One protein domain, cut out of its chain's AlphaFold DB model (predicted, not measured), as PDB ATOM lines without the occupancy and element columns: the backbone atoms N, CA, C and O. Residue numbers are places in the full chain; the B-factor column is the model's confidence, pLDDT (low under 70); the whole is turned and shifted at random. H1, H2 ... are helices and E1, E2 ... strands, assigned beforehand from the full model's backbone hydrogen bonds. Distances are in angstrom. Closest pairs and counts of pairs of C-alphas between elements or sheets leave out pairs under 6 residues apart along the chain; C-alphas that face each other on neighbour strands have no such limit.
ATOM      1  N   PHE A 602     227.841 187.705 119.884       88.25
ATOM      2  CA  PHE A 602     227.548 188.812 118.977       88.25
ATOM      3  C   PHE A 602     226.743 189.894 119.694       88.25
ATOM      4  O   PHE A 602     226.224 189.697 120.801       88.25
ATOM      5  N   LYS A 603     226.679 191.071 119.075       87.62
ATOM      6  CA  LYS A 603     225.975 192.241 119.602       87.62
ATOM      7  C   LYS A 603     224.964 192.741 118.582       87.62
ATOM      8  O   LYS A 603     225.271 192.782 117.393       87.62
ATOM      9  N   VAL A 604     223.786 193.129 119.057       89.19
ATOM     10  CA  VAL A 604     222.746 193.793 118.262       89.19
ATOM     11  C   VAL A 604     222.473 195.152 118.890       89.19
ATOM     12  O   VAL A 604     222.131 195.219 120.071       89.19
ATOM     13  N   ASP A 605     222.643 196.215 118.116       84.50
ATOM     14  CA  ASP A 605     222.262 197.578 118.480       84.50
ATOM     15  C   ASP A 605     220.909 197.916 117.838       84.50
ATOM     16  O   ASP A 605     220.692 197.618 116.663       84.50
ATOM     17  N   ASP A 606     220.007 198.513 118.619       72.81
ATOM     18  CA  ASP A 606     218.658 198.926 118.208       72.81
ATOM     19  C   ASP A 606     218.540 200.435 117.938       72.81
ATOM     20  O   ASP A 606     217.434 200.968 117.886       72.81
ATOM     21  N   CYS A 607     219.685 201.119 117.831       65.50
ATOM     22  CA  CYS A 607     219.864 202.568 117.729       65.50
ATOM     23  C   CYS A 607     219.229 203.403 118.866       65.50
ATOM     24  O   CYS A 607     219.262 204.633 118.809       65.50
ATOM     25  N   THR A 608     218.723 202.772 119.938       67.38
ATOM     26  CA  THR A 608     218.200 203.437 121.153       67.38
ATOM     27  C   THR A 608     219.164 203.354 122.346       67.38
ATOM     28  O   THR A 608     218.749 203.403 123.502       67.38
ATOM     29  N   ASP A 609     220.465 203.224 122.065       59.81
ATOM     30  CA  ASP A 609     221.578 203.016 123.013       59.81
ATOM     31  C   ASP A 609     221.555 201.673 123.772       59.81
ATOM     32  O   ASP A 609     222.336 201.462 124.704       59.81
ATOM     33  N   GLN A 610     220.696 200.722 123.386       70.00
ATOM     34  CA  GLN A 610     220.470 199.491 124.148       70.00
ATOM     35  C   GLN A 610     221.054 198.234 123.494       70.00
ATOM     36  O   GLN A 610     220.346 197.245 123.272       70.00
ATOM     37  N   VAL A 611     222.375 198.244 123.288       81.00
ATOM     38  CA  VAL A 611     223.156 197.106 122.772       81.00
ATOM     39  C   VAL A 611     222.860 195.815 123.546       81.00
ATOM     40  O   VAL A 611     223.181 195.669 124.730       81.00
ATOM     41  N   MET A 612     222.301 194.824 122.855       85.38
ATOM     42  CA  MET A 612     222.097 193.481 123.380       85.38
ATOM     43  C   MET A 612     223.303 192.600 123.050       85.38
ATOM     44  O   MET A 612     223.654 192.459 121.888       85.38
ATOM     45  N   THR A 613     223.931 191.991 124.062       87.75
ATOM     46  CA  THR A 613     224.999 190.990 123.864       87.75
ATOM     47  C   THR A 613     224.446 189.580 124.070       87.75
ATOM     48  O   THR A 613     223.877 189.288 125.130       87.75
ATOM     49  N   CYS A 614     224.641 188.727 123.066       89.44
ATOM     50  CA  CYS A 614     224.191 187.336 123.009       89.44
ATOM     51  C   CYS A 614     225.389 186.385 122.847       89.44
ATOM     52  O   CYS A 614     226.416 186.769 122.291       89.44
ATOM     53  N   HIS A 615     225.244 185.152 123.329       89.25
ATOM     54  CA  HIS A 615     226.199 184.050 123.213       89.25
ATOM     55  C   HIS A 615     225.463 182.819 122.670       89.25
ATOM     56  O   HIS A 615     224.441 182.407 123.232       89.25
ATOM     57  N   CYS A 616     225.983 182.240 121.590       89.12
ATOM     58  CA  CYS A 616     225.432 181.056 120.928       89.12
ATOM     59  C   CYS A 616     226.041 179.761 121.471       89.12
ATOM     60  O   CYS A 616     227.041 179.782 122.185       89.12
ATOM     61  N   THR A 617     225.452 178.621 121.122       87.19
ATOM     62  CA  THR A 617     225.991 177.296 121.455       87.19
ATOM     63  C   THR A 617     227.060 176.817 120.471       87.19
ATOM     64  O   THR A 617     227.937 176.050 120.864       87.19
ATOM     65  N   SER A 618     227.049 177.307 119.226       87.06
ATOM     66  CA  SER A 618     228.073 177.032 118.210       87.06
ATOM     67  C   SER A 618     228.384 178.263 117.349       87.06
ATOM     68  O   SER A 618     227.636 179.244 117.330       87.06
ATOM     69  N   ALA A 619     229.491 178.197 116.600       85.25
ATOM     70  CA  ALA A 619     229.844 179.212 115.609       85.25
ATOM     71  C   ALA A 619     228.825 179.256 114.454       85.25
ATOM     72  O   ALA A 619     228.435 180.337 114.031       85.25
ATOM     73  N   SER A 620     228.312 178.100 114.020       87.75
ATOM     74  CA  SER A 620     227.254 178.027 113.003       87.75
ATOM     75  C   SER A 620     225.936 178.659 113.465       87.75
ATOM     76  O   SER A 620     225.303 179.363 112.688       87.75
ATOM     77  N   GLU A 621     225.546 178.494 114.735       89.25
ATOM     78  CA  GLU A 621     224.357 179.154 115.294       89.25
ATOM     79  C   GLU A 621     224.560 180.680 115.361       89.25
ATOM     80  O   GLU A 621     223.663 181.441 115.009       89.25
ATOM     81  N   ARG A 622     225.757 181.155 115.747       89.25
ATOM     82  CA  ARG A 622     226.143 182.582 115.652       89.25
ATOM     83  C   ARG A 622     226.026 183.096 114.220       89.25
ATOM     84  O   ARG A 622     225.477 184.177 114.018       89.25
ATOM     85  N   ASP A 623     226.529 182.359 113.241       88.88
ATOM     86  CA  ASP A 623     226.532 182.807 111.847       88.88
ATOM     87  C   ASP A 623     225.116 182.816 111.253       88.88
ATOM     88  O   ASP A 623     224.747 183.786 110.592       88.88
ATOM     89  N   GLN A 624     224.264 181.842 111.596       90.81
ATOM     90  CA  GLN A 624     222.848 181.857 111.216       90.81
ATOM     91  C   GLN A 624     222.071 183.001 111.896       90.81
ATOM     92  O   GLN A 624     221.357 183.739 111.214       90.81
ATOM     93  N   TRP A 625     222.249 183.234 113.205       92.12
ATOM     94  CA  TRP A 625     221.638 184.382 113.898       92.12
ATOM     95  C   TRP A 625     222.092 185.717 113.307       92.12
ATOM     96  O   TRP A 625     221.278 186.608 113.074       92.12
ATOM     97  N   THR A 626     223.391 185.888 113.077       91.31
ATOM     98  CA  THR A 626     223.925 187.174 112.619       91.31
ATOM     99  C   THR A 626     223.610 187.449 111.151       91.31
ATOM    100  O   THR A 626     223.273 188.588 110.834       91.31
ATOM    101  N   SER A 627     223.613 186.423 110.291       90.81
ATOM    102  CA  SER A 627     223.123 186.501 108.910       90.81
ATOM    103  C   SER A 627     221.639 186.876 108.859       90.81
ATOM    104  O   SER A 627     221.292 187.911 108.299       90.81
ATOM    105  N   THR A 628     220.757 186.121 109.525       92.19
ATOM    106  CA  THR A 628     219.299 186.369 109.482       92.19
ATOM    107  C   THR A 628     218.911 187.745 110.034       92.19
ATOM    108  O   THR A 628     218.098 188.446 109.428       92.19
ATOM    109  N   ILE A 629     219.537 188.208 111.125       92.50
ATOM    110  CA  ILE A 629     219.299 189.565 111.646       92.50
ATOM    111  C   ILE A 629     219.833 190.631 110.666       92.50
ATOM    112  O   ILE A 629     219.148 191.627 110.421       92.50
ATOM    113  N   ALA A 630     221.008 190.428 110.054       91.31
ATOM    114  CA  ALA A 630     221.537 191.341 109.037       91.31
ATOM    115  C   ALA A 630     220.664 191.376 107.766       91.31
ATOM    116  O   ALA A 630     220.487 192.447 107.182       91.31
ATOM    117  N   ASN A 631     220.047 190.253 107.383       92.56
ATOM    118  CA  ASN A 631     219.093 190.173 106.277       92.56
ATOM    119  C   ASN A 631     217.822 190.979 106.575       92.56
ATOM    120  O   ASN A 631     217.378 191.757 105.731       92.56
ATOM    121  N   VAL A 632     217.263 190.878 107.788       92.38
ATOM    122  CA  VAL A 632     216.102 191.690 108.208       92.38
ATOM    123  C   VAL A 632     216.418 193.192 108.190       92.38
ATOM    124  O   VAL A 632     215.612 193.987 107.698       92.38
ATOM    125  N   ILE A 633     217.607 193.595 108.648       91.56
ATOM    126  CA  ILE A 633     218.068 194.994 108.575       91.56
ATOM    127  C   ILE A 633     218.243 195.436 107.112       91.56
ATOM    128  O   ILE A 633     217.801 196.524 106.731       91.56
ATOM    129  N   HIS A 634     218.819 194.589 106.253       91.31
ATOM    130  CA  HIS A 634     218.990 194.908 104.835       91.31
ATOM    131  C   HIS A 634     217.651 195.053 104.105       91.31
ATOM    132  O   HIS A 634     217.451 196.036 103.393       91.31
ATOM    133  N   LYS A 635     216.697 194.150 104.362       92.88
ATOM    134  CA  LYS A 635     215.309 194.253 103.896       92.88
ATOM    135  C   LYS A 635     214.685 195.590 104.297       92.88
ATOM    136  O   LYS A 635     214.137 196.279 103.445       92.88
ATOM    137  N   LYS A 636     214.841 196.021 105.555       92.06
ATOM    138  CA  LYS A 636     214.361 197.335 106.024       92.06
ATOM    139  C   LYS A 636     215.053 198.513 105.325       92.06
ATOM    140  O   LYS A 636     214.400 199.514 105.040       92.06
ATOM    141  N   SER A 637     216.335 198.387 104.975       92.75
ATOM    142  CA  SER A 637     217.044 199.366 104.137       92.75
ATOM    143  C   SER A 637     216.535 199.395 102.685       92.75
ATOM    144  O   SER A 637     216.461 200.469 102.092       92.75
ATOM    145  N   LEU A 638     216.165 198.249 102.102       93.44
ATOM    146  CA  LEU A 638     215.575 198.162 100.758       93.44
ATOM    147  C   LEU A 638     214.131 198.699 100.727       93.44
ATOM    148  O   LEU A 638     213.802 199.484  99.843       93.44
ATOM    149  N   GLU A 639     213.304 198.379 101.727       94.44
ATOM    150  CA  GLU A 639     211.964 198.967 101.912       94.44
ATOM    151  C   GLU A 639     212.004 200.502 102.019       94.44
ATOM    152  O   GLU A 639     211.105 201.185 101.524       94.44
ATOM    153  N   LEU A 640     213.034 201.057 102.670       93.75
ATOM    154  CA  LEU A 640     213.234 202.503 102.771       93.75
ATOM    155  C   LEU A 640     213.662 203.108 101.424       93.75
ATOM    156  O   LEU A 640     213.031 204.061 100.975       93.75
ATOM    157  N   LYS A 641     214.635 202.501 100.731       93.12
ATOM    158  CA  LYS A 641     215.063 202.927  99.383       93.12
ATOM    159  C   LYS A 641     213.931 202.891  98.361       93.12
ATOM    160  O   LYS A 641     213.860 203.781  97.524       93.12
ATOM    161  N   LEU A 642     213.032 201.908  98.432       95.44
ATOM    162  CA  LEU A 642     211.844 201.853  97.576       95.44
ATOM    163  C   LEU A 642     210.937 203.071  97.810       95.44
ATOM    164  O   LEU A 642     210.544 203.732  96.854       95.44
ATOM    165  N   LYS A 643     210.685 203.438  99.073       95.44
ATOM    166  CA  LYS A 643     209.905 204.638  99.435       95.44
ATOM    167  C   LYS A 643     210.602 205.951  99.071       95.44
ATOM    168  O   LYS A 643     209.934 206.972  98.917       95.44
ATOM    169  N   GLU A 644     211.928 205.969  98.982       94.81
ATOM    170  CA  GLU A 644     212.686 207.115  98.466       94.81
ATOM    171  C   GLU A 644     212.578 207.188  96.938       94.81
ATOM    172  O   GLU A 644     212.177 208.220  96.410       94.81
ATOM    173  N   ALA A 645     212.829 206.081  96.236       94.69
ATOM    174  CA  ALA A 645     212.754 205.985  94.780       94.69
ATOM    175  C   ALA A 645     211.352 206.301  94.225       94.69
ATOM    176  O   ALA A 645     211.240 207.023  93.238       94.69
ATOM    177  N   GLN A 646     210.291 205.869  94.917       95.44
ATOM    178  CA  GLN A 646     208.890 206.219  94.629       95.44
ATOM    179  C   GLN A 646     208.590 207.730  94.665       95.44
ATOM    180  O   GLN A 646     207.552 208.146  94.161       95.44
ATOM    181  N   ARG A 647     209.468 208.558  95.253       94.44
ATOM    182  CA  ARG A 647     209.363 210.030  95.241       94.44
ATOM    183  C   ARG A 647     210.246 210.703  94.186       94.44
ATOM    184  O   ARG A 647     210.223 211.927  94.095       94.44
ATOM    185  N   VAL A 648     211.050 209.936  93.449       94.69
ATOM    186  CA  VAL A 648     211.957 210.442  92.410       94.69
ATOM    187  C   VAL A 648     211.367 210.172  91.032       94.69
ATOM    188  O   VAL A 648     211.018 211.117  90.333       94.69
ATOM    189  N   ASP A 649     211.226 208.901  90.652       95.75
ATOM    190  CA  ASP A 649     210.695 208.503  89.349       95.75
ATOM    191  C   ASP A 649     210.258 207.024  89.325       95.75
ATOM    192  O   ASP A 649     210.668 206.206  90.154       95.75
ATOM    193  N   MET A 650     209.426 206.671  88.343       95.69
ATOM    194  CA  MET A 650     208.859 205.325  88.202       95.69
ATOM    195  C   MET A 650     209.907 204.247  87.876       95.69
ATOM    196  O   MET A 650     209.774 203.117  88.342       95.69
ATOM    197  N   MET A 651     210.964 204.564  87.122       95.31
ATOM    198  CA  MET A 651     211.993 203.586  86.747       95.31
ATOM    199  C   MET A 651     212.896 203.256  87.937       95.31
ATOM    200  O   MET A 651     213.166 202.082  88.193       95.31
ATOM    201  N   SER A 652     213.289 204.261  88.724       94.00
ATOM    202  CA  SER A 652     213.969 204.067  90.008       94.00
ATOM    203  C   SER A 652     213.105 203.261  90.981       94.00
ATOM    204  O   SER A 652     213.624 202.381  91.671       94.00
ATOM    205  N   ALA A 653     211.791 203.517  91.035       95.62
ATOM    206  CA  ALA A 653     210.865 202.759  91.877       95.62
ATOM    207  C   ALA A 653     210.788 201.277  91.468       95.62
ATOM    208  O   ALA A 653     210.942 200.404  92.323       95.62
ATOM    209  N   LEU A 654     210.639 200.984  90.171       96.31
ATOM    210  CA  LEU A 654     210.634 199.617  89.634       96.31
ATOM    211  C   LEU A 654     211.968 198.892  89.879       96.31
ATOM    212  O   LEU A 654     211.971 197.739  90.308       96.31
ATOM    213  N   GLN A 655     213.108 199.568  89.694       95.31
ATOM    214  CA  GLN A 655     214.431 199.005  90.002       95.31
ATOM    215  C   GLN A 655     214.598 198.699  91.499       95.31
ATOM    216  O   GLN A 655     215.114 197.639  91.863       95.31
ATOM    217  N   ALA A 656     214.141 199.593  92.382       94.12
ATOM    218  CA  ALA A 656     214.179 199.378  93.827       94.12
ATOM    219  C   ALA A 656     213.235 198.250  94.278       94.12
ATOM    220  O   ALA A 656     213.584 197.489  95.183       94.12
ATOM    221  N   GLN A 657     212.074 198.102  93.631       96.44
ATOM    222  CA  GLN A 657     211.137 197.009  93.887       96.44
ATOM    223  C   GLN A 657     211.724 195.665  93.443       96.44
ATOM    224  O   GLN A 657     211.764 194.738  94.248       96.44
ATOM    225  N   ALA A 658     212.264 195.568  92.225       95.12
ATOM    226  CA  ALA A 658     212.910 194.351  91.735       95.12
ATOM    227  C   ALA A 658     214.089 193.917  92.631       95.12
ATOM    228  O   ALA A 658     214.250 192.731  92.920       95.12
ATOM    229  N   ALA A 659     214.878 194.871  93.141       92.75
ATOM    230  CA  ALA A 659     215.943 194.591  94.104       92.75
ATOM    231  C   ALA A 659     215.409 194.048  95.446       92.75
ATOM    232  O   ALA A 659     215.977 193.101  95.993       92.75
ATOM    233  N   LEU A 660     214.308 194.608  95.965       93.88
ATOM    234  CA  LEU A 660     213.646 194.118  97.178       93.88
ATOM    235  C   LEU A 660     213.049 192.717  96.973       93.88
ATOM    236  O   LEU A 660     213.258 191.844  97.810       93.88
ATOM    237  N   GLU A 661     212.346 192.483  95.865       94.19
ATOM    238  CA  GLU A 661     211.739 191.188  95.544       94.19
ATOM    239  C   GLU A 661     212.777 190.084  95.334       94.19
ATOM    240  O   GLU A 661     212.580 188.966  95.801       94.19
ATOM    241  N   ASN A 662     213.889 190.378  94.660       93.50
ATOM    242  CA  ASN A 662     214.948 189.393  94.452       93.50
ATOM    243  C   ASN A 662     215.649 189.041  95.770       93.50
ATOM    244  O   ASN A 662     215.850 187.863  96.048       93.50
ATOM    245  N   PHE A 663     215.915 190.022  96.637       92.56
ATOM    246  CA  PHE A 663     216.440 189.745  97.979       92.56
ATOM    247  C   PHE A 663     215.444 188.945  98.841       92.56
ATOM    248  O   PHE A 663     215.833 188.016  99.547       92.56
ATOM    249  N   MET A 664     214.144 189.241  98.728       91.62
ATOM    250  CA  MET A 664     213.062 188.506  99.397       91.62
ATOM    251  C   MET A 664     212.921 187.039  98.958       91.62
ATOM    252  O   MET A 664     212.367 186.253  99.721       91.62
ATOM    253  N   LYS A 665     213.397 186.670  97.760       89.88
ATOM    254  CA  LYS A 665     213.374 185.289  97.236       89.88
ATOM    255  C   LYS A 665     214.579 184.449  97.685       89.88
ATOM    256  O   LYS A 665     214.500 183.227  97.625       89.88
ATOM    257  N   VAL A 666     215.679 185.087  98.098       87.38
ATOM    258  CA  VAL A 666     216.969 184.422  98.383       87.38
ATOM    259  C   VAL A 666     217.272 184.317  99.882       87.38
ATOM    260  O   VAL A 666     217.880 183.342 100.311       87.38
ATOM    261  N   ALA A 667     216.873 185.304 100.691       88.12
ATOM    262  CA  ALA A 667     217.307 185.406 102.086       88.12
ATOM    263  C   ALA A 667     216.307 184.833 103.115       88.12
ATOM    264  O   ALA A 667     215.096 185.025 103.016       88.12
ATOM    265  N   GLU A 668     216.830 184.207 104.176       87.69
ATOM    266  CA  GLU A 668     216.058 183.846 105.375       87.69
ATOM    267  C   GLU A 668     215.819 185.073 106.281       87.69
ATOM    268  O   GLU A 668     216.743 185.855 106.541       87.69
ATOM    269  N   PHE A 669     214.590 185.210 106.805       88.06
ATOM    270  CA  PHE A 669     214.156 186.332 107.665       88.06
ATOM    271  C   PHE A 669     213.559 185.923 109.024       88.06
ATOM    272  O   PHE A 669     213.375 186.783 109.886       88.06
ATOM    273  N   GLU A 670     213.235 184.644 109.227       91.75
ATOM    274  CA  GLU A 670     212.694 184.127 110.488       91.75
ATOM    275  C   GLU A 670     213.647 183.096 111.078       91.75
ATOM    276  O   GLU A 670     214.075 182.179 110.386       91.75
ATOM    277  N   TYR A 671     213.972 183.237 112.364       93.25
ATOM    278  CA  TYR A 671     214.837 182.286 113.059       93.25
ATOM    279  C   TYR A 671     214.544 182.273 114.562       93.25
ATOM    280  O   TYR A 671     214.269 183.314 115.169       93.25
ATOM    281  N   ALA A 672     214.560 181.088 115.173       92.75
ATOM    282  CA  ALA A 672     214.154 180.894 116.562       92.75
ATOM    283  C   ALA A 672     214.991 179.810 117.255       92.75
ATOM    284  O   ALA A 672     215.198 178.728 116.712       92.75
ATOM    285  N   GLY A 673     215.450 180.078 118.479       91.38
ATOM    286  CA  GLY A 673     216.454 179.242 119.143       91.38
ATOM    287  C   GLY A 673     216.801 179.687 120.565       91.38
ATOM    288  O   GLY A 673     216.192 180.601 121.121       91.38
ATOM    289  N   PHE A 674     217.773 179.020 121.187       90.44
ATOM    290  CA  PHE A 674     218.134 179.217 122.595       90.44
ATOM    291  C   PHE A 674     219.548 179.793 122.766       90.44
ATOM    292  O   PHE A 674     220.512 179.040 122.905       90.44
ATOM    293  N   MET A 675     219.650 181.113 122.914       91.62
ATOM    294  CA  MET A 675     220.914 181.795 123.227       91.62
ATOM    295  C   MET A 675     221.032 182.165 124.709       91.62
ATOM    296  O   MET A 675     220.036 182.307 125.429       91.62
ATOM    297  N   GLU A 676     222.257 182.395 125.174       89.31
ATOM    298  CA  GLU A 676     222.507 183.062 126.452       89.31
ATOM    299  C   GLU A 676     222.639 184.576 126.264       89.31
ATOM    300  O   GLU A 676     223.375 185.064 125.411       89.31
ATOM    301  N   LYS A 677     221.916 185.344 127.082       88.69
ATOM    302  CA  LYS A 677     221.905 186.808 127.049       88.69
ATOM    303  C   LYS A 677     222.650 187.379 128.250       88.69
ATOM    304  O   LYS A 677     222.370 186.983 129.384       88.69
ATOM    305  N   LEU A 678     223.505 188.378 128.031       84.12
ATOM    306  CA  LEU A 678     224.139 189.112 129.126       84.12
ATOM    307  C   LEU A 678     223.118 190.010 129.860       84.12
ATOM    308  O   LEU A 678     222.266 190.679 129.250       84.12
ATOM    309  N   ALA A 679     223.177 190.026 131.192       75.62
ATOM    310  CA  ALA A 679     222.353 190.904 132.015       75.62
ATOM    311  C   ALA A 679     222.860 192.357 131.960       75.62
ATOM    312  O   ALA A 679     224.013 192.629 132.273       75.62
ATOM    313  N   VAL A 680     221.974 193.311 131.650       66.12
ATOM    314  CA  VAL A 680     222.324 194.739 131.455       66.12
ATOM    315  C   VAL A 680     223.057 195.344 132.665       66.12
ATOM    316  O   VAL A 680     223.945 196.172 132.498       66.12
ATOM    317  N   LYS A 681     222.733 194.893 133.886       61.41
ATOM    318  CA  LYS A 681     223.365 195.345 135.140       61.41
ATOM    319  C   LYS A 681     224.568 194.495 135.603       61.41
ATOM    320  O   LYS A 681     225.069 194.730 136.696       61.41
ATOM    321  N   SER A 682     225.030 193.488 134.848       60.38
ATOM    322  CA  SER A 682     226.139 192.616 135.283       60.38
ATOM    323  C   SER A 682     226.962 192.038 134.130       60.38
ATOM    324  O   SER A 682     226.478 191.224 133.348       60.38
ATOM    325  N   LYS A 683     228.262 192.359 134.116       61.94
ATOM    326  CA  LYS A 683     229.252 191.900 133.120       61.94
ATOM    327  C   LYS A 683     229.584 190.393 133.167       61.94
ATOM    328  O   LYS A 683     230.457 189.961 132.426       61.94
ATOM    329  N   ARG A 684     228.954 189.606 134.051       68.06
ATOM    330  CA  ARG A 684     229.203 188.153 134.205       68.06
ATOM    331  C   ARG A 684     227.936 187.292 134.296       68.06
ATOM    332  O   ARG A 684     228.035 186.073 134.256       68.06
ATOM    333  N   ASN A 685     226.748 187.886 134.439       80.94
ATOM    334  CA  ASN A 685     225.512 187.123 134.632       80.94
ATOM    335  C   ASN A 685     224.835 186.840 133.280       80.94
ATOM    336  O   ASN A 685     224.063 187.658 132.771       80.94
ATOM    337  N   TRP A 686     225.163 185.688 132.698       84.81
ATOM    338  CA  TRP A 686     224.535 185.154 131.490       84.81
ATOM    339  C   TRP A 686     223.238 184.412 131.833       84.81
ATOM    340  O   TRP A 686     223.184 183.648 132.797       84.81
ATOM    341  N   LYS A 687     222.176 184.624 131.048       87.50
ATOM    342  CA  LYS A 687     220.884 183.941 131.225       87.50
ATOM    343  C   LYS A 687     220.412 183.336 129.910       87.50
ATOM    344  O   LYS A 687     220.132 184.078 128.968       87.50
ATOM    345  N   LYS A 688     220.267 182.008 129.864       89.38
ATOM    346  CA  LYS A 688     219.653 181.295 128.733       89.38
ATOM    347  C   LYS A 688     218.210 181.765 128.536       89.38
ATOM    348  O   LYS A 688     217.447 181.856 129.504       89.38
ATOM    349  N   ARG A 689     217.852 182.115 127.305       91.38
ATOM    350  CA  ARG A 689     216.529 182.613 126.905       91.38
ATOM    351  C   ARG A 689     216.166 182.055 125.539       91.38
ATOM    352  O   ARG A 689     217.047 181.703 124.762       91.38
ATOM    353  N   TYR A 690     214.870 181.965 125.264       91.81
ATOM    354  CA  TYR A 690     214.399 181.588 123.938       91.81
ATOM    355  C   TYR A 690     214.179 182.851 123.109       91.81
ATOM    356  O   TYR A 690     213.448 183.748 123.533       91.81
ATOM    357  N   PHE A 691     214.850 182.937 121.968       93.38
ATOM    358  CA  PHE A 691     214.815 184.064 121.046       93.38
ATOM    359  C   PHE A 691     213.993 183.712 119.812       93.38
ATOM    360  O   PHE A 691     214.006 182.570 119.360       93.38
ATOM    361  N   VAL A 692     213.299 184.712 119.270       93.62
ATOM    362  CA  VAL A 692     212.519 184.621 118.032       93.62
ATOM    363  C   VAL A 692     212.707 185.920 117.255       93.62
ATOM    364  O   VAL A 692     212.260 186.980 117.708       93.62
ATOM    365  N   LEU A 693     213.362 185.830 116.101       93.50
ATOM    366  CA  LEU A 693     213.356 186.841 115.049       93.50
ATOM    367  C   LEU A 693     212.158 186.568 114.133       93.50
ATOM    368  O   LEU A 693     212.073 185.486 113.554       93.50
ATOM    369  N   LYS A 694     211.247 187.537 114.008       90.75
ATOM    370  CA  LYS A 694     210.149 187.512 113.031       90.75
ATOM    371  C   LYS A 694     209.802 188.933 112.586       90.75
ATOM    372  O   LYS A 694     209.798 189.850 113.408       90.75
ATOM    373  N   ASP A 695     209.507 189.107 111.301       86.25
ATOM    374  CA  ASP A 695     209.239 190.396 110.647       86.25
ATOM    375  C   ASP A 695     210.355 191.439 110.865       86.25
ATOM    376  O   ASP A 695     211.390 191.409 110.209       86.25
ATOM    377  N   ASP A 696     210.126 192.381 111.781       87.81
ATOM    378  CA  ASP A 696     211.022 193.453 112.217       87.81
ATOM    379  C   ASP A 696     211.310 193.387 113.730       87.81
ATOM    380  O   ASP A 696     211.818 194.342 114.321       87.81
ATOM    381  N   LYS A 697     210.953 192.272 114.382       89.94
ATOM    382  CA  LYS A 697     210.941 192.101 115.839       89.94
ATOM    383  C   LYS A 697     211.873 190.962 116.244       89.94
ATOM    384  O   LYS A 697     211.543 189.785 116.112       89.94
ATOM    385  N   PHE A 698     213.017 191.317 116.817       91.81
ATOM    386  CA  PHE A 698     213.900 190.376 117.500       91.81
ATOM    387  C   PHE A 698     213.483 190.305 118.976       91.81
ATOM    388  O   PHE A 698     213.717 191.216 119.770       91.81
ATOM    389  N   THR A 699     212.762 189.250 119.338       90.50
ATOM    390  CA  THR A 699     212.101 189.105 120.644       90.50
ATOM    391  C   THR A 699     212.757 188.017 121.483       90.50
ATOM    392  O   THR A 699     213.307 187.062 120.938       90.50
ATOM    393  N   TYR A 700     212.679 188.126 122.814       91.00
ATOM    394  CA  TYR A 700     213.048 187.008 123.687       91.00
ATOM    395  C   TYR A 700     212.066 186.768 124.834       91.00
ATOM    396  O   TYR A 700     211.446 187.681 125.395       91.00
ATOM    397  N   TYR A 701     211.961 185.492 125.186       90.56
ATOM    398  CA  TYR A 701     211.025 184.905 126.133       90.56
ATOM    399  C   TYR A 701     211.788 184.222 127.268       90.56
ATOM    400  O   TYR A 701     212.960 183.865 127.120       90.56
ATOM    401  N   ALA A 702     211.131 184.039 128.415       84.94
ATOM    402  CA  ALA A 702     211.695 183.264 129.521       84.94
ATOM    403  C   ALA A 702     212.017 181.819 129.090       84.94
ATOM    404  O   ALA A 702     213.149 181.375 129.273       84.94
ATOM    405  N   ASP A 703     211.051 181.171 128.429       82.12
ATOM    406  CA  ASP A 703     211.065 179.760 128.033       82.12
ATOM    407  C   ASP A 703     210.630 179.583 126.568       82.12
ATOM    408  O   ASP A 703     209.922 180.427 126.015       82.12
ATOM    409  N   SER A 704     210.963 178.433 125.967       78.94
ATOM    410  CA  SER A 704     210.569 178.076 124.589       78.94
ATOM    411  C   SER A 704     209.055 178.027 124.356       78.94
ATOM    412  O   SER A 704     208.604 178.296 123.247       78.94
ATOM    413  N   LYS A 705     208.245 177.803 125.401       76.38
ATOM    414  CA  LYS A 705     206.773 177.830 125.315       76.38
ATOM    415  C   LYS A 705     206.189 179.242 125.095       76.38
ATOM    416  O   LYS A 705     204.988 179.415 125.256       76.38
ATOM    417  N   MET A 706     207.026 180.259 124.846       77.56
ATOM    418  CA  MET A 706     206.712 181.688 124.628       77.56
ATOM    419  C   MET A 706     205.823 182.382 125.691       77.56
ATOM    420  O   MET A 706     205.530 183.569 125.569       77.56
ATOM    421  N   LYS A 707     205.454 181.696 126.784       68.12
ATOM    422  CA  LYS A 707     204.456 182.138 127.780       68.12
ATOM    423  C   LYS A 707     204.723 183.506 128.415       68.12
ATOM    424  O   LYS A 707     203.781 184.187 128.802       68.12
ATOM    425  N   LYS A 708     205.990 183.906 128.554       78.50
ATOM    426  CA  LYS A 708     206.381 185.202 129.126       78.50
ATOM    427  C   LYS A 708     207.394 185.899 128.228       78.50
ATOM    428  O   LYS A 708     208.594 185.617 128.296       78.50
ATOM    429  N   ARG A 709     206.896 186.806 127.381       83.25
ATOM    430  CA  ARG A 709     207.699 187.763 126.603       83.25
ATOM    431  C   ARG A 709     208.429 188.693 127.574       83.25
ATOM    432  O   ARG A 709     207.808 189.208 128.499       83.25
ATOM    433  N   LEU A 710     209.736 188.877 127.396       83.88
ATOM    434  CA  LEU A 710     210.567 189.672 128.311       83.88
ATOM    435  C   LEU A 710     211.042 190.995 127.702       83.88
ATOM    436  O   LEU A 710     211.154 191.981 128.424       83.88
ATOM    437  N   ARG A 711     211.327 191.026 126.394       85.12
ATOM    438  CA  ARG A 711     211.572 192.255 125.621       85.12
ATOM    439  C   ARG A 711     211.308 192.004 124.137       85.12
ATOM    440  O   ARG A 711     211.498 190.892 123.641       85.12
ATOM    441  N   VAL A 712     210.903 193.067 123.449       87.88
ATOM    442  CA  VAL A 712     210.950 193.203 121.990       87.88
ATOM    443  C   VAL A 712     212.096 194.154 121.657       87.88
ATOM    444  O   VAL A 712     212.213 195.212 122.273       87.88
ATOM    445  N   LEU A 713     212.945 193.773 120.711       87.44
ATOM    446  CA  LEU A 713     213.855 194.662 120.000       87.44
ATOM    447  C   LEU A 713     213.225 194.921 118.628       87.44
ATOM    448  O   LEU A 713     212.861 193.956 117.951       87.44
ATOM    449  N   LYS A 714     213.052 196.183 118.226       88.81
ATOM    450  CA  LYS A 714     212.540 196.518 116.891       88.81
ATOM    451  C   LYS A 714     213.714 196.912 116.004       88.81
ATOM    452  O   LYS A 714     214.427 197.851 116.337       88.81
ATOM    453  N   LEU A 715     213.911 196.190 114.908       88.94
ATOM    454  CA  LEU A 715     215.023 196.410 113.991       88.94
ATOM    455  C   LEU A 715     214.679 197.536 113.009       88.94
ATOM    456  O   LEU A 715     213.680 197.487 112.287       88.94
ATOM    457  N   THR A 716     215.519 198.563 113.010       87.38
ATOM    458  CA  THR A 716     215.480 199.732 112.122       87.38
ATOM    459  C   THR A 716     216.484 199.565 110.971       87.38
ATOM    460  O   THR A 716     217.384 198.729 111.069       87.38
ATOM    461  N   PRO A 717     216.392 200.358 109.884       85.44
ATOM    462  CA  PRO A 717     217.426 200.393 108.842       85.44
ATOM    463  C   PRO A 717     218.829 200.745 109.373       85.44
ATOM    464  O   PRO A 717     219.821 200.337 108.775       85.44
ATOM    465  N   ASP A 718     218.894 201.474 110.493       82.69
ATOM    466  CA  ASP A 718     220.117 201.917 111.175       82.69
ATOM    467  C   ASP A 718     220.563 200.988 112.323       82.69
ATOM    468  O   ASP A 718     221.572 201.255 112.979       82.69
ATOM    469  N   SER A 719     219.827 199.902 112.589       86.38
ATOM    470  CA  SER A 719     220.240 198.869 113.548       86.38
ATOM    471  C   SER A 719     221.483 198.134 113.042       86.38
ATOM    472  O   SER A 719     221.687 197.984 111.838       86.38
ATOM    473  N   VAL A 720     222.326 197.642 113.955       83.44
ATOM    474  CA  VAL A 720     223.629 197.056 113.594       83.44
ATOM    475  C   VAL A 720     223.850 195.724 114.298       83.44
ATOM    476  O   VAL A 720     223.704 195.620 115.515       83.44
ATOM    477  N   VAL A 721     224.286 194.714 113.539       86.00
ATOM    478  CA  VAL A 721     224.820 193.457 114.081       86.00
ATOM    479  C   VAL A 721     226.344 193.494 114.031       86.00
ATOM    480  O   VAL A 721     226.937 193.812 112.998       86.00
ATOM    481  N   MET A 722     226.987 193.167 115.149       81.62
ATOM    482  CA  MET A 722     228.442 193.189 115.293       81.62
ATOM    483  C   MET A 722     228.955 191.848 115.819       81.62
ATOM    484  O   MET A 722     228.443 191.334 116.817       81.62
ATOM    485  N   ASN A 723     230.019 191.322 115.208       77.25
ATOM    486  CA  ASN A 723     230.799 190.234 115.806       77.25
ATOM    487  C   ASN A 723     231.644 190.775 116.986       77.25
ATOM    488  O   ASN A 723     231.744 191.988 117.191       77.25
TER     489      ASN A 723
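What this domain is: This is residues 602 to 723 of the 733 residues of the protein "Hypothetical protein" of labyrinthulid quahog parasite QPX (UniProt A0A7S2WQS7). A strongly twisted sheet of seven strands curls round residues 621 to 633 of the long helix H1, and beyond the sheet H1 and H2 make a helical hairpin that gives the model its length. The 122 printed residues hold two named helices and seven named strands, in the order E1 E2 H1 H2 E3 E4 E5 E6 E7. The sheet, E6 E5 E4 E3 E2 E1 E7, is all antiparallel; the class is mixed, in two layers, with H1 on one face. The whole is only just compact, close to loose, with a radius of gyration of the C-alphas of 16.2 A, and spans 52 by 28 by 27 A.

How they stand to each other: E1, residues 602 to 605, forms a hairpin with E2, residues 612 to 615; N 602 and O 614 are 2.9 A apart. H1, residues 619 to 645, touches H2, residues 650 to 666, with residues 635 to 645 alone, at a shallow tilt of 16 degrees, opposite ways; the closest C-alphas, of Ala 645 and Ala 653, are 4.7 A apart. In both helices every O i to N i+4 pair is within hydrogen-bond range. H2 is not on the sheet. E3, residues 671 to 679, E4, 682 to 694, E5, 697 to 701, and E6, 709 to 714, form a meander, each strand the antiparallel neighbour of the one before, with N 677 and O 687 at 2.9 A, N 699 and O 692 at 2.8 A, and N 713 and O 698 at 2.8 A. E3 bends by 67 degrees at residue 674 and E4 by 89 degrees at 685. E3 is also antiparallel to E2, with N 676 and O 615 at 2.9 A. Edge strand E7, residues 720 to 723, is antiparallel to E1, with N 603 and O 722 at 2.9 A.

Where its parts are: E1 begins at C-alpha 602, (227.548, 188.812, 118.977), and E7 ends at C-alpha 723, (230.799, 190.234, 115.806). From first to last C-alpha H1 measures 38.0 A, E4 27.9 A, H2 24.6 A and E3 22.1 A.

The domain as a whole: The C-alphas farthest apart, of Met 650 and Arg 684, are 53.2 A apart. The printed part has no cut and no long link. Confidence is low, with pLDDT under 70, at residues 607 to 609, 680 to 684 and 707.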